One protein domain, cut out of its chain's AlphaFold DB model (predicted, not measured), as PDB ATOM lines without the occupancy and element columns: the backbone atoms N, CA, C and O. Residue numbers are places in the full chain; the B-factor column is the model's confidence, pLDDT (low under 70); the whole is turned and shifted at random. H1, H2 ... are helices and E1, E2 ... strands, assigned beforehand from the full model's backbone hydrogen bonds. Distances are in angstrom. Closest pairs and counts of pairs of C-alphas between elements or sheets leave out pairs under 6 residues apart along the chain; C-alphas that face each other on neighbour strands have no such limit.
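What this domain is: This is residues 5 to 99 of the 120 residues of an uncharacterized protein of Dechloromonas sp (UniProt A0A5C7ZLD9). A small antiparallel sheet, E1 E2 E3 in order, is covered on one face by the long helix H3, with H1 beside H3. The tail, residues 77 to 99, has no named element. The printed part has 95 residues, under half in named elements, H1 E1 E2 E3 H2 H3, class mixed; it is compact, radius of gyration of the C-alphas 12.3 A, spans 33 by 28 by 20 A.

Where its parts are: Find C-alpha 30 at (-50.234, -38.758, 46.823), where E2, residues 30 to 35, begins its 16.3 A. E1 is residues 24 to 27, E3 40 to 42, H2 54 to 57. From (-37.645, -19.686, 49.226), C-alpha 62, H3 runs 22.1 A to residue 76. H1, residues 5 to 13, spans 13.7 A.

How they stand to each other: In the meander, each strand the antiparallel neighbour of the one before, find N 25 and O 32 of hairpin E1 and E2, 2.9 A, and N 33 and O 42 of hairpin E2 and E3, 2.9 A, within hydrogen-bond range. H3 is on the sheet, height 10.4 A, in two layers, a helix on one face. H1 and H3 are close but not clearly touching, closest C-alphas Leu 7 and Cys 65, 7.1 A. H2 only grazes the sheet. O i to N i+4 pairs are within range in 4 of 5 in H1 and 10 of 11 in H3; H2 is too short for one.

The domain as a whole: The printed part has no cut; the link E3 to H2 is long. Look for pLDDT under 70 at residues 5 to 6 and 87 to 99.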
ATOM      1  N   ASP A   5     -34.380 -20.016  40.319       62.97
ATOM      2  CA  ASP A   5     -33.308 -20.747  39.622       62.97
ATOM      3  C   ASP A   5     -32.955 -22.103  40.253       62.97
ATOM      4  O   ASP A   5     -32.585 -23.045  39.555       62.97
ATOM      5  N   THR A   6     -33.110 -22.239  41.568       66.31
ATOM      6  CA  THR A   6     -32.848 -23.482  42.313       66.31
ATOM      7  C   THR A   6     -34.061 -24.407  42.427       66.31
ATOM      8  O   THR A   6     -33.912 -25.562  42.819       66.31
ATOM      9  N   LEU A   7     -35.250 -23.971  41.992       76.94
ATOM     10  CA  LEU A   7     -36.424 -24.846  41.919       76.94
ATOM     11  C   LEU A   7     -36.212 -25.978  40.904       76.94
ATOM     12  O   LEU A   7     -36.558 -27.122  41.164       76.94
ATOM     13  N   SER A   8     -35.647 -25.673  39.736       81.75
ATOM     14  CA  SER A   8     -35.389 -26.674  38.695       81.75
ATOM     15  C   SER A   8     -34.437 -27.793  39.138       81.75
ATOM     16  O   SER A   8     -34.828 -28.948  38.986       81.75
ATOM     17  N   PRO A   9     -33.246 -27.510  39.709       84.44
ATOM     18  CA  PRO A   9     -32.383 -28.567  40.230       84.44
ATOM     19  C   PRO A   9     -33.013 -29.309  41.414       84.44
ATOM     20  O   PRO A   9     -32.866 -30.522  41.484       84.44
ATOM     21  N   LEU A  10     -33.781 -28.641  42.286       84.38
ATOM     22  CA  LEU A  10     -34.508 -29.327  43.361       84.38
ATOM     23  C   LEU A  10     -35.520 -30.338  42.800       84.38
ATOM     24  O   LEU A  10     -35.553 -31.488  43.223       84.38
ATOM     25  N   LEU A  11     -36.334 -29.937  41.823       86.88
ATOM     26  CA  LEU A  11     -37.316 -30.827  41.195       86.88
ATOM     27  C   LEU A  11     -36.651 -32.006  40.469       86.88
ATOM     28  O   LEU A  11     -37.199 -33.108  40.480       86.88
ATOM     29  N   ASP A  12     -35.480 -31.785  39.872       86.75
ATOM     30  CA  ASP A  12     -34.663 -32.840  39.268       86.75
ATOM     31  C   ASP A  12     -34.146 -33.827  40.329       86.75
ATOM     32  O   ASP A  12     -34.353 -35.033  40.198       86.75
ATOM     33  N   GLN A  13     -33.605 -33.325  41.445       87.12
ATOM     34  CA  GLN A  13     -33.168 -34.151  42.578       87.12
ATOM     35  C   GLN A  13     -34.314 -34.978  43.177       87.12
ATOM     36  O   GLN A  13     -34.143 -36.162  43.460       87.12
ATOM     37  N   LEU A  14     -35.501 -34.384  43.315       87.38
ATOM     38  CA  LEU A  14     -36.713 -35.057  43.795       87.38
ATOM     39  C   LEU A  14     -37.371 -35.945  42.718       87.38
ATOM     40  O   LEU A  14     -38.441 -36.522  42.928       87.38
ATOM     41  N   SER A  15     -36.740 -36.083  41.547       89.06
ATOM     42  CA  SER A  15     -37.193 -36.939  40.450       89.06
ATOM     43  C   SER A  15     -38.636 -36.644  40.017       89.06
ATOM     44  O   SER A  15     -39.425 -37.575  39.797       89.06
ATOM     45  N   PHE A  16     -39.007 -35.361  39.951       89.62
ATOM     46  CA  PHE A  16     -40.272 -34.918  39.362       89.62
ATOM     47  C   PHE A  16     -40.281 -35.177  37.856       89.62
ATOM     48  O   PHE A  16     -39.242 -35.317  37.207       89.62
ATOM     49  N   THR A  17     -41.474 -35.203  37.268       87.81
ATOM     50  CA  THR A  17     -41.598 -35.237  35.814       87.81
ATOM     51  C   THR A  17     -40.954 -33.997  35.195       87.81
ATOM     52  O   THR A  17     -41.150 -32.872  35.661       87.81
ATOM     53  N   GLN A  18     -40.209 -34.191  34.105       77.56
ATOM     54  CA  GLN A  18     -39.576 -33.111  33.342       77.56
ATOM     55  C   GLN A  18     -40.605 -32.368  32.475       77.56
ATOM     56  O   GLN A  18     -40.517 -32.311  31.252       77.56
ATOM     57  N   SER A  19     -41.621 -31.802  33.121       80.75
ATOM     58  CA  SER A  19     -42.560 -30.884  32.492       80.75
ATOM     59  C   SER A  19     -42.033 -29.462  32.637       80.75
ATOM     60  O   SER A  19     -41.631 -29.021  33.715       80.75
ATOM     61  N   SER A  20     -42.027 -28.715  31.538       75.00
ATOM     62  CA  SER A  20     -41.551 -27.332  31.521       75.00
ATOM     63  C   SER A  20     -42.475 -26.394  32.300       75.00
ATOM     64  O   SER A  20     -41.984 -25.440  32.902       75.00
ATOM     65  N   GLN A  21     -43.779 -26.688  32.368       82.06
ATOM     66  CA  GLN A  21     -44.763 -25.822  33.034       82.06
ATOM     67  C   GLN A  21     -45.327 -26.383  34.341       82.06
ATOM     68  O   GLN A  21     -45.541 -25.613  35.277       82.06
ATOM     69  N   LYS A  22     -45.580 -27.695  34.406       88.19
ATOM     70  CA  LYS A  22     -46.222 -28.347  35.560       88.19
ATOM     71  C   LYS A  22     -45.531 -29.665  35.913       88.19
ATOM     72  O   LYS A  22     -46.095 -30.728  35.652       88.19
ATOM     73  N   PRO A  23     -44.288 -29.620  36.413       90.31
ATOM     74  CA  PRO A  23     -43.626 -30.793  36.967       90.31
ATOM     75  C   PRO A  23     -44.453 -31.356  38.122       90.31
ATOM     76  O   PRO A  23     -44.874 -30.634  39.026       90.31
ATOM     77  N   SER A  24     -44.680 -32.661  38.084       90.25
ATOM     78  CA  SER A  24     -45.459 -33.401  39.073       90.25
ATOM     79  C   SER A  24     -44.726 -34.650  39.536       90.25
ATOM     80  O   SER A  24     -43.893 -35.211  38.818       90.25
ATOM     81  N   LYS A  25     -45.048 -35.092  40.745       90.25
ATOM     82  CA  LYS A  25     -44.537 -36.323  41.336       90.25
ATOM     83  C   LYS A  25     -45.672 -37.029  42.054       90.25
ATOM     84  O   LYS A  25     -46.469 -36.389  42.739       90.25
ATOM     85  N   THR A  26     -45.706 -38.345  41.901       89.69
ATOM     86  CA  THR A  26     -46.651 -39.217  42.591       89.69
ATOM     87  C   THR A  26     -45.878 -40.190  43.472       89.69
ATOM     88  O   THR A  26     -44.959 -40.858  42.994       89.69
ATOM     89  N   ILE A  27     -46.237 -40.252  44.754       86.19
ATOM     90  CA  ILE A  27     -45.689 -41.185  45.744       86.19
ATOM     91  C   ILE A  27     -46.871 -41.901  46.397       86.19
ATOM     92  O   ILE A  27     -47.654 -41.288  47.122       86.19
ATOM     93  N   GLY A  28     -47.028 -43.193  46.106       85.50
ATOM     94  CA  GLY A  28     -48.254 -43.920  46.449       85.50
ATOM     95  C   GLY A  28     -49.469 -43.280  45.770       85.50
ATOM     96  O   GLY A  28     -49.447 -43.050  44.564       85.50
ATOM     97  N   ASP A  29     -50.493 -42.945  46.553       83.19
ATOM     98  CA  ASP A  29     -51.701 -42.249  46.087       83.19
ATOM     99  C   ASP A  29     -51.587 -40.714  46.149       83.19
ATOM    100  O   ASP A  29     -52.529 -40.007  45.797       83.19
ATOM    101  N   ALA A  30     -50.451 -40.183  46.616       84.75
ATOM    102  CA  ALA A  30     -50.234 -38.758  46.823       84.75
ATOM    103  C   ALA A  30     -49.586 -38.117  45.595       84.75
ATOM    104  O   ALA A  30     -48.471 -38.490  45.229       84.75
ATOM    105  N   THR A  31     -50.248 -37.137  44.973       87.81
ATOM    106  CA  THR A  31     -49.675 -36.383  43.843       87.81
ATOM    107  C   THR A  31     -49.520 -34.910  44.182       87.81
ATOM    108  O   THR A  31     -50.475 -34.255  44.590       87.81
ATOM    109  N   PHE A  32     -48.324 -34.375  43.958       88.25
ATOM    110  CA  PHE A  32     -48.018 -32.955  44.120       88.25
ATOM    111  C   PHE A  32     -47.441 -32.404  42.823       88.25
ATOM    112  O   PHE A  32     -46.727 -33.091  42.087       88.25
ATOM    113  N   THR A  33     -47.796 -31.159  42.522       90.00
ATOM    114  CA  THR A  33     -47.456 -30.487  41.265       90.00
ATOM    115  C   THR A  33     -46.912 -29.103  41.566       90.00
ATOM    116  O   THR A  33     -47.553 -28.346  42.282       90.00
ATOM    117  N   ALA A  34     -45.769 -28.743  40.995       87.94
ATOM    118  CA  ALA A  34     -45.284 -27.370  41.025       87.94
ATOM    119  C   ALA A  34     -45.728 -26.662  39.737       87.94
ATOM    120  O   ALA A  34     -45.228 -26.950  38.653       87.94
ATOM    121  N   ASP A  35     -46.696 -25.754  39.835       88.38
ATOM    122  CA  ASP A  35     -47.174 -24.954  38.710       88.38
ATOM    123  C   ASP A  35     -46.327 -23.686  38.588       88.38
ATOM    124  O   ASP A  35     -46.517 -22.697  39.300       88.38
ATOM    125  N   ARG A  36     -45.379 -23.705  37.648       83.06
ATOM    126  CA  ARG A  36     -44.483 -22.567  37.408       83.06
ATOM    127  C   ARG A  36     -45.211 -21.357  36.830       83.06
ATOM    128  O   ARG A  36     -44.761 -20.235  37.027       83.06
ATOM    129  N   LYS A  37     -46.321 -21.566  36.115       83.94
ATOM    130  CA  LYS A  37     -47.098 -20.481  35.500       83.94
ATOM    131  C   LYS A  37     -47.887 -19.716  36.558       83.94
ATOM    132  O   LYS A  37     -48.000 -18.498  36.478       83.94
ATOM    133  N   LYS A  38     -48.442 -20.444  37.526       84.56
ATOM    134  CA  LYS A  38     -49.191 -19.870  38.646       84.56
ATOM    135  C   LYS A  38     -48.277 -19.434  39.799       84.56
ATOM    136  O   LYS A  38     -48.660 -18.571  40.577       84.56
ATOM    137  N   GLY A  39     -47.061 -19.978  39.863       84.75
ATOM    138  CA  GLY A  39     -46.100 -19.681  40.920       84.75
ATOM    139  C   GLY A  39     -46.476 -20.355  42.236       84.75
ATOM    140  O   GLY A  39     -46.266 -19.776  43.299       84.75
ATOM    141  N   GLU A  40     -47.045 -21.559  42.184       88.44
ATOM    142  CA  GLU A  40     -47.493 -22.284  43.374       88.44
ATOM    143  C   GLU A  40     -47.254 -23.793  43.287       88.44
ATOM    144  O   GLU A  40     -47.090 -24.368  42.213       88.44
ATOM    145  N   ILE A  41     -47.278 -24.434  44.447       87.56
ATOM    146  CA  ILE A  41     -47.241 -25.874  44.642       87.56
ATOM    147  C   ILE A  41     -48.655 -26.325  44.990       87.56
ATOM    148  O   ILE A  41     -49.251 -25.859  45.957       87.56
ATOM    149  N   SER A  42     -49.188 -27.260  44.219       88.19
ATOM    150  CA  SER A  42     -50.401 -27.987  44.564       88.19
ATOM    151  C   SER A  42     -50.021 -29.243  45.335       88.19
ATOM    152  O   SER A  42     -49.422 -30.162  44.769       88.19
ATOM    153  N   TYR A  43     -50.358 -29.264  46.622       85.94
ATOM    154  CA  TYR A  43     -50.250 -30.447  47.466       85.94
ATOM    155  C   TYR A  43     -51.478 -31.359  47.299       85.94
ATOM    156  O   TYR A  43     -52.529 -30.913  46.833       85.94
ATOM    157  N   PRO A  44     -51.362 -32.640  47.676       80.75
ATOM    158  CA  PRO A  44     -52.430 -33.632  47.596       80.75
ATOM    159  C   PRO A  44     -53.560 -33.395  48.624       80.75
ATOM    160  O   PRO A  44     -53.788 -34.212  49.513       80.75
ATOM    161  N   GLU A  45     -54.310 -32.293  48.491       76.69
ATOM    162  CA  GLU A  45     -55.477 -31.967  49.340       76.69
ATOM    163  C   GLU A  45     -56.543 -33.077  49.274       76.69
ATOM    164  O   GLU A  45     -57.165 -33.434  50.273       76.69
ATOM    165  N   ALA A  46     -56.690 -33.715  48.107       74.69
ATOM    166  CA  ALA A  46     -57.591 -34.849  47.908       74.69
ATOM    167  C   ALA A  46     -57.201 -36.106  48.719       74.69
ATOM    168  O   ALA A  46     -58.014 -37.017  48.852       74.69
ATOM    169  N   GLN A  47     -55.981 -36.170  49.268       70.44
ATOM    170  CA  GLN A  47     -55.522 -37.240  50.160       70.44
ATOM    171  C   GLN A  47     -55.530 -36.810  51.643       70.44
ATOM    172  O   GLN A  47     -54.840 -37.412  52.466       70.44
ATOM    173  N   VAL A  48     -56.344 -35.806  51.998       71.19
ATOM    174  CA  VAL A  48     -56.510 -35.279  53.369       71.19
ATOM    175  C   VAL A  48     -55.258 -34.557  53.890       71.19
ATOM    176  O   VAL A  48     -55.100 -34.380  55.092       71.19
ATOM    177  N   LEU A  49     -54.360 -34.114  53.002       75.88
ATOM    178  CA  LEU A  49     -53.295 -33.197  53.406       75.88
ATOM    179  C   LEU A  49     -53.919 -31.836  53.732       75.88
ATOM    180  O   LEU A  49     -54.583 -31.239  52.881       75.88
ATOM    181  N   ILE A  50     -53.718 -31.365  54.962       75.19
ATOM    182  CA  ILE A  50     -54.331 -30.134  55.461       75.19
ATOM    183  C   ILE A  50     -53.391 -28.962  55.178       75.19
ATOM    184  O   ILE A  50     -52.240 -28.945  55.621       75.19
ATOM    185  N   ILE A  51     -53.893 -27.977  54.434       79.19
ATOM    186  CA  ILE A  51     -53.208 -26.711  54.169       79.19
ATOM    187  C   ILE A  51     -53.928 -25.630  54.970       79.19
ATOM    188  O   ILE A  51     -54.917 -25.069  54.496       79.19
ATOM    189  N   ASN A  52     -53.444 -25.334  56.174       75.12
ATOM    190  CA  ASN A  52     -54.034 -24.268  56.986       75.12
ATOM    191  C   ASN A  52     -53.661 -22.890  56.425       75.12
ATOM    192  O   ASN A  52     -54.489 -21.987  56.392       75.12
ATOM    193  N   GLU A  53     -52.451 -22.764  55.871       78.12
ATOM    194  CA  GLU A  53     -51.904 -21.490  55.407       78.12
ATOM    195  C   GLU A  53     -51.489 -21.563  53.933       78.12
ATOM    196  O   GLU A  53     -50.415 -22.057  53.586       78.12
ATOM    197  N   ARG A  54     -52.318 -21.026  53.026       80.44
ATOM    198  CA  ARG A  54     -52.092 -21.104  51.564       80.44
ATOM    199  C   ARG A  54     -50.789 -20.446  51.103       80.44
ATOM    200  O   ARG A  54     -50.245 -20.813  50.064       80.44
ATOM    201  N   GLN A  55     -50.255 -19.510  51.885       78.00
ATOM    202  CA  GLN A  55     -48.969 -18.876  51.598       78.00
ATOM    203  C   GLN A  55     -47.801 -19.871  51.585       78.00
ATOM    204  O   GLN A  55     -46.823 -19.623  50.884       78.00
ATOM    205  N   THR A  56     -47.921 -21.018  52.265       75.62
ATOM    206  CA  THR A  56     -46.932 -22.118  52.251       75.62
ATOM    207  C   THR A  56     -46.817 -22.820  50.892       75.62
ATOM    208  O   THR A  56     -45.892 -23.596  50.652       75.62
ATOM    209  N   CYS A  57     -47.746 -22.537  49.977       82.69
ATOM    210  CA  CYS A  57     -47.776 -23.107  48.637       82.69
ATOM    211  C   CYS A  57     -47.096 -22.211  47.595       82.69
ATOM    212  O   CYS A  57     -46.837 -22.673  46.491       82.69
ATOM    213  N   TYR A  58     -46.814 -20.939  47.882       84.38
ATOM    214  CA  TYR A  58     -46.294 -20.027  46.859       84.38
ATOM    215  C   TYR A  58     -44.806 -20.262  46.581       84.38
ATOM    216  O   TYR A  58     -43.976 -20.220  47.482       84.38
ATOM    217  N   LEU A  59     -44.445 -20.439  45.311       78.38
ATOM    218  CA  LEU A  59     -43.056 -20.601  44.863       78.38
ATOM    219  C   LEU A  59     -42.240 -19.301  44.965       78.38
ATOM    220  O   LEU A  59     -41.033 -19.317  44.750       78.38
ATOM    221  N   THR A  60     -42.883 -18.176  45.289       73.00
ATOM    222  CA  THR A  60     -42.237 -16.874  45.509       73.00
ATOM    223  C   THR A  60     -41.500 -16.775  46.845       73.00
ATOM    224  O   THR A  60     -40.771 -15.810  47.056       73.00
ATOM    225  N   CYS A  61     -41.685 -17.741  47.748       74.06
ATOM    226  CA  CYS A  61     -40.998 -17.798  49.032       74.06
ATOM    227  C   CYS A  61     -40.021 -18.978  49.061       74.06
ATOM    228  O   CYS A  61     -40.441 -20.136  49.039       74.06
ATOM    229  N   ASP A  62     -38.726 -18.688  49.191       72.25
ATOM    230  CA  ASP A  62     -37.645 -19.686  49.226       72.25
ATOM    231  C   ASP A  62     -37.893 -20.798  50.264       72.25
ATOM    232  O   ASP A  62     -37.561 -21.965  50.046       72.25
ATOM    233  N   LYS A  63     -38.520 -20.454  51.400       73.94
ATOM    234  CA  LYS A  63     -38.836 -21.404  52.479       73.94
ATOM    235  C   LYS A  63     -39.809 -22.498  52.033       73.94
ATOM    236  O   LYS A  63     -39.714 -23.617  52.526       73.94
ATOM    237  N   ASN A  64     -40.692 -22.219  51.075       80.88
ATOM    238  CA  ASN A  64     -41.688 -23.181  50.597       80.88
ATOM    239  C   ASN A  64     -41.071 -24.280  49.722       80.88
ATOM    240  O   ASN A  64     -41.605 -25.384  49.653       80.88
ATOM    241  N   CYS A  65     -39.910 -24.025  49.114       78.31
ATOM    242  CA  CYS A  65     -39.145 -25.073  48.439       78.31
ATOM    243  C   CYS A  65     -38.598 -26.099  49.445       78.31
ATOM    244  O   CYS A  65     -38.607 -27.297  49.173       78.31
ATOM    245  N   VAL A  66     -38.196 -25.646  50.638       78.50
ATOM    246  CA  VAL A  66     -37.786 -26.540  51.734       78.50
ATOM    247  C   VAL A  66     -38.984 -27.340  52.258       78.50
ATOM    248  O   VAL A  66     -38.853 -28.532  52.519       78.50
ATOM    249  N   VAL A  67     -40.175 -26.731  52.346       81.12
ATOM    250  CA  VAL A  67     -41.419 -27.455  52.694       81.12
ATOM    251  C   VAL A  67     -41.689 -28.587  51.712       81.12
ATOM    252  O   VAL A  67     -41.966 -29.705  52.138       81.12
ATOM    253  N   LEU A  68     -41.577 -28.313  50.412       84.38
ATOM    254  CA  LEU A  68     -41.781 -29.313  49.368       84.38
ATOM    255  C   LEU A  68     -40.851 -30.516  49.550       84.38
ATOM    256  O   LEU A  68     -41.309 -31.659  49.508       84.38
ATOM    257  N   GLU A  69     -39.563 -30.259  49.778       84.56
ATOM    258  CA  GLU A  69     -38.566 -31.302  50.027       84.56
ATOM    259  C   GLU A  69     -38.898 -32.121  51.282       84.56
ATOM    260  O   GLU A  69     -38.840 -33.355  51.250       84.56
ATOM    261  N   CYS A  70     -39.300 -31.455  52.368       83.31
ATOM    262  CA  CYS A  70     -39.713 -32.109  53.608       83.31
ATOM    263  C   CYS A  70     -40.930 -33.017  53.391       83.31
ATOM    264  O   CYS A  70     -40.908 -34.180  53.793       83.31
ATOM    265  N   VAL A  71     -41.981 -32.517  52.733       84.56
ATOM    266  CA  VAL A  71     -43.187 -33.304  52.430       84.56
ATOM    267  C   VAL A  71     -42.836 -34.498  51.545       84.56
ATOM    268  O   VAL A  71     -43.266 -35.612  51.837       84.56
ATOM    269  N   HIS A  72     -42.000 -34.303  50.520       87.19
ATOM    270  CA  HIS A  72     -41.510 -35.389  49.674       87.19
ATOM    271  C   HIS A  72     -40.828 -36.487  50.501       87.19
ATOM    272  O   HIS A  72     -41.211 -37.653  50.412       87.19
ATOM    273  N   HIS A  73     -39.876 -36.119  51.362       87.50
ATOM    274  CA  HIS A  73     -39.157 -37.072  52.210       87.50
ATOM    275  C   HIS A  73     -40.073 -37.803  53.194       87.50
ATOM    276  O   HIS A  73     -39.875 -38.991  53.449       87.50
ATOM    277  N   LEU A  74     -41.075 -37.129  53.764       86.06
ATOM    278  CA  LEU A  74     -42.060 -37.784  54.628       86.06
ATOM    279  C   LEU A  74     -42.831 -38.851  53.845       86.06
ATOM    280  O   LEU A  74     -42.942 -39.992  54.292       86.06
ATOM    281  N   LEU A  75     -43.305 -38.525  52.648       85.38
ATOM    282  CA  LEU A  75     -44.056 -39.472  51.831       85.38
ATOM    283  C   LEU A  75     -43.185 -40.645  51.352       85.38
ATOM    284  O   LEU A  75     -43.632 -41.788  51.411       85.38
ATOM    285  N   GLU A  76     -41.924 -40.409  50.979       86.12
ATOM    286  CA  GLU A  76     -40.975 -41.488  50.647       86.12
ATOM    287  C   GLU A  76     -40.694 -42.424  51.823       86.12
ATOM    288  O   GLU A  76     -40.505 -43.627  51.642       86.12
ATOM    289  N   ARG A  77     -40.712 -41.895  53.049       85.44
ATOM    290  CA  ARG A  77     -40.559 -42.688  54.277       85.44
ATOM    291  C   ARG A  77     -41.842 -43.427  54.674       85.44
ATOM    292  O   ARG A  77     -41.836 -44.132  55.680       85.44
ATOM    293  N   GLY A  78     -42.918 -43.294  53.896       84.19
ATOM    294  CA  GLY A  78     -44.185 -43.995  54.103       84.19
ATOM    295  C   GLY A  78     -45.158 -43.287  55.045       84.19
ATOM    296  O   GLY A  78     -46.119 -43.910  55.500       84.19
ATOM    297  N   TYR A  79     -44.943 -42.002  55.349       82.56
ATOM    298  CA  TYR A  79     -45.942 -41.211  56.066       82.56
ATOM    299  C   TYR A  79     -47.178 -41.020  55.182       82.56
ATOM    300  O   TYR A  79     -47.077 -40.843  53.969       82.56
ATOM    301  N   LYS A  80     -48.367 -41.058  55.789       81.50
ATOM    302  CA  LYS A  80     -49.620 -40.818  55.066       81.50
ATOM    303  C   LYS A  80     -49.838 -39.311  54.886       81.50
ATOM    304  O   LYS A  80     -49.612 -38.576  55.846       81.50
ATOM    305  N   PRO A  81     -50.357 -38.846  53.733       80.75
ATOM    306  CA  PRO A  81     -50.668 -37.428  53.521       80.75
ATOM    307  C   PRO A  81     -51.629 -36.859  54.573       80.75
ATOM    308  O   PRO A  81     -51.438 -35.738  55.023       80.75
ATOM    309  N   ALA A  82     -52.582 -37.672  55.042       80.19
ATOM    310  CA  ALA A  82     -53.522 -37.337  56.115       80.19
ATOM    311  C   ALA A  82     -52.868 -37.007  57.474       80.19
ATOM    312  O   ALA A  82     -53.524 -36.474  58.362       80.19
ATOM    313  N   ASN A  83     -51.594 -37.356  57.661       80.62
ATOM    314  CA  ASN A  83     -50.825 -37.081  58.876       80.62
ATOM    315  C   ASN A  83     -49.889 -35.875  58.704       80.62
ATOM    316  O   ASN A  83     -49.066 -35.619  59.582       80.62
ATOM    317  N   ILE A  84     -49.962 -35.185  57.563       80.94
ATOM    318  CA  ILE A  84     -49.140 -34.027  57.234       80.94
ATOM    319  C   ILE A  84     -50.044 -32.797  57.265       80.94
ATOM    320  O   ILE A  84     -50.986 -32.680  56.482       80.94
ATOM    321  N   GLU A  85     -49.724 -31.874  58.163       80.62
ATOM    322  CA  GLU A  85     -50.379 -30.576  58.270       80.62
ATOM    323  C   GLU A  85     -49.356 -29.472  57.990       80.62
ATOM    324  O   GLU A  85     -48.257 -29.460  58.558       80.62
ATOM    325  N   LEU A  86     -49.705 -28.580  57.059       78.44
ATOM    326  CA  LEU A  86     -48.885 -27.437  56.676       78.44
ATOM    327  C   LEU A  86     -49.380 -26.180  57.393       78.44
ATOM    328  O   LEU A  86     -50.437 -25.637  57.065       78.44
ATOM    329  N   GLU A  87     -48.571 -25.705  58.338       69.31
ATOM    330  CA  GLU A  87     -48.821 -24.500  59.133       69.31
ATOM    331  C   GLU A  87     -47.714 -23.462  58.899       69.31
ATOM    332  O   GLU A  87     -46.545 -23.805  58.684       69.31
ATOM    333  N   LEU A  88     -48.066 -22.175  58.964       62.09
ATOM    334  CA  LEU A  88     -47.091 -21.088  58.950       62.09
ATOM    335  C   LEU A  88     -46.547 -20.900  60.370       62.09
ATOM    336  O   LEU A  88     -47.257 -20.428  61.252       62.09
ATOM    337  N   ASN A  89     -45.282 -21.248  60.605       54.09
ATOM    338  CA  ASN A  89     -44.639 -20.946  61.881       54.09
ATOM    339  C   ASN A  89     -43.668 -19.770  61.729       54.09
ATOM    340  O   ASN A  89     -42.555 -19.933  61.230       54.09
ATOM    341  N   GLU A  90     -44.074 -18.585  62.183       50.81
ATOM    342  CA  GLU A  90     -43.205 -17.400  62.233       50.81
ATOM    343  C   GLU A  90     -42.161 -17.464  63.370       50.81
ATOM    344  O   GLU A  90     -41.206 -16.691  63.371       50.81
ATOM    345  N   ALA A  91     -42.279 -18.409  64.316       47.09
ATOM    346  CA  ALA A  91     -41.423 -18.467  65.510       47.09
ATOM    347  C   ALA A  91     -40.113 -19.262  65.339       47.09
ATOM    348  O   ALA A  91     -39.172 -19.088  66.112       47.09
ATOM    349  N   LEU A  92     -40.021 -20.136  64.336       44.44
ATOM    350  CA  LEU A  92     -38.816 -20.906  64.030       44.44
ATOM    351  C   LEU A  92     -38.526 -20.718  62.550       44.44
ATOM    352  O   LEU A  92     -39.382 -20.957  61.710       44.44
ATOM    353  N   ASN A  93     -37.314 -20.297  62.208       44.69
ATOM    354  CA  ASN A  93     -36.875 -20.087  60.829       44.69
ATOM    355  C   ASN A  93     -36.729 -21.407  60.025       44.69
ATOM    356  O   ASN A  93     -35.766 -21.560  59.284       44.69
ATOM    357  N   ILE A  94     -37.647 -22.363  60.185       45.81
ATOM    358  CA  ILE A  94     -37.818 -23.592  59.408       45.81
ATOM    359  C   ILE A  94     -39.324 -23.929  59.414       45.81
ATOM    360  O   ILE A  94     -39.898 -24.068  60.497       45.81
ATOM    361  N   PRO A  95     -39.976 -24.100  58.254       45.16
ATOM    362  CA  PRO A  95     -41.336 -24.619  58.212       45.16
ATOM    363  C   PRO A  95     -41.310 -26.132  58.482       45.16
ATOM    364  O   PRO A  95     -40.973 -26.941  57.619       45.16
ATOM    365  N   LEU A  96     -41.616 -26.508  59.727       49.34
ATOM    366  CA  LEU A  96     -41.863 -27.894  60.106       49.34
ATOM    367  C   LEU A  96     -43.267 -28.262  59.616       49.34
ATOM    368  O   LEU A  96     -44.252 -27.770  60.159       49.34
ATOM    369  N   ALA A  97     -43.365 -29.182  58.654       48.81
ATOM    370  CA  ALA A  97     -44.500 -30.096  58.648       48.81
ATOM    371  C   ALA A  97     -44.507 -30.727  60.042       48.81
ATOM    372  O   ALA A  97     -43.549 -31.417  60.403       48.81
ATOM    373  N   ARG A  98     -45.481 -30.362  60.877       48.12
ATOM    374  CA  ARG A  98     -45.524 -30.766  62.281       48.12
ATOM    375  C   ARG A  98     -45.639 -32.286  62.298       48.12
ATOM    376  O   ARG A  98     -46.712 -32.837  62.083       48.12
ATOM    377  N   LEU A  99     -44.501 -32.961  62.459       45.88
ATOM    378  CA  LEU A  99     -44.435 -34.406  62.601       45.88
ATOM    379  C   LEU A  99     -45.432 -34.785  63.688       45.88
ATOM    380  O   LEU A  99     -45.442 -34.176  64.758       45.88
TER     381      LEU A  99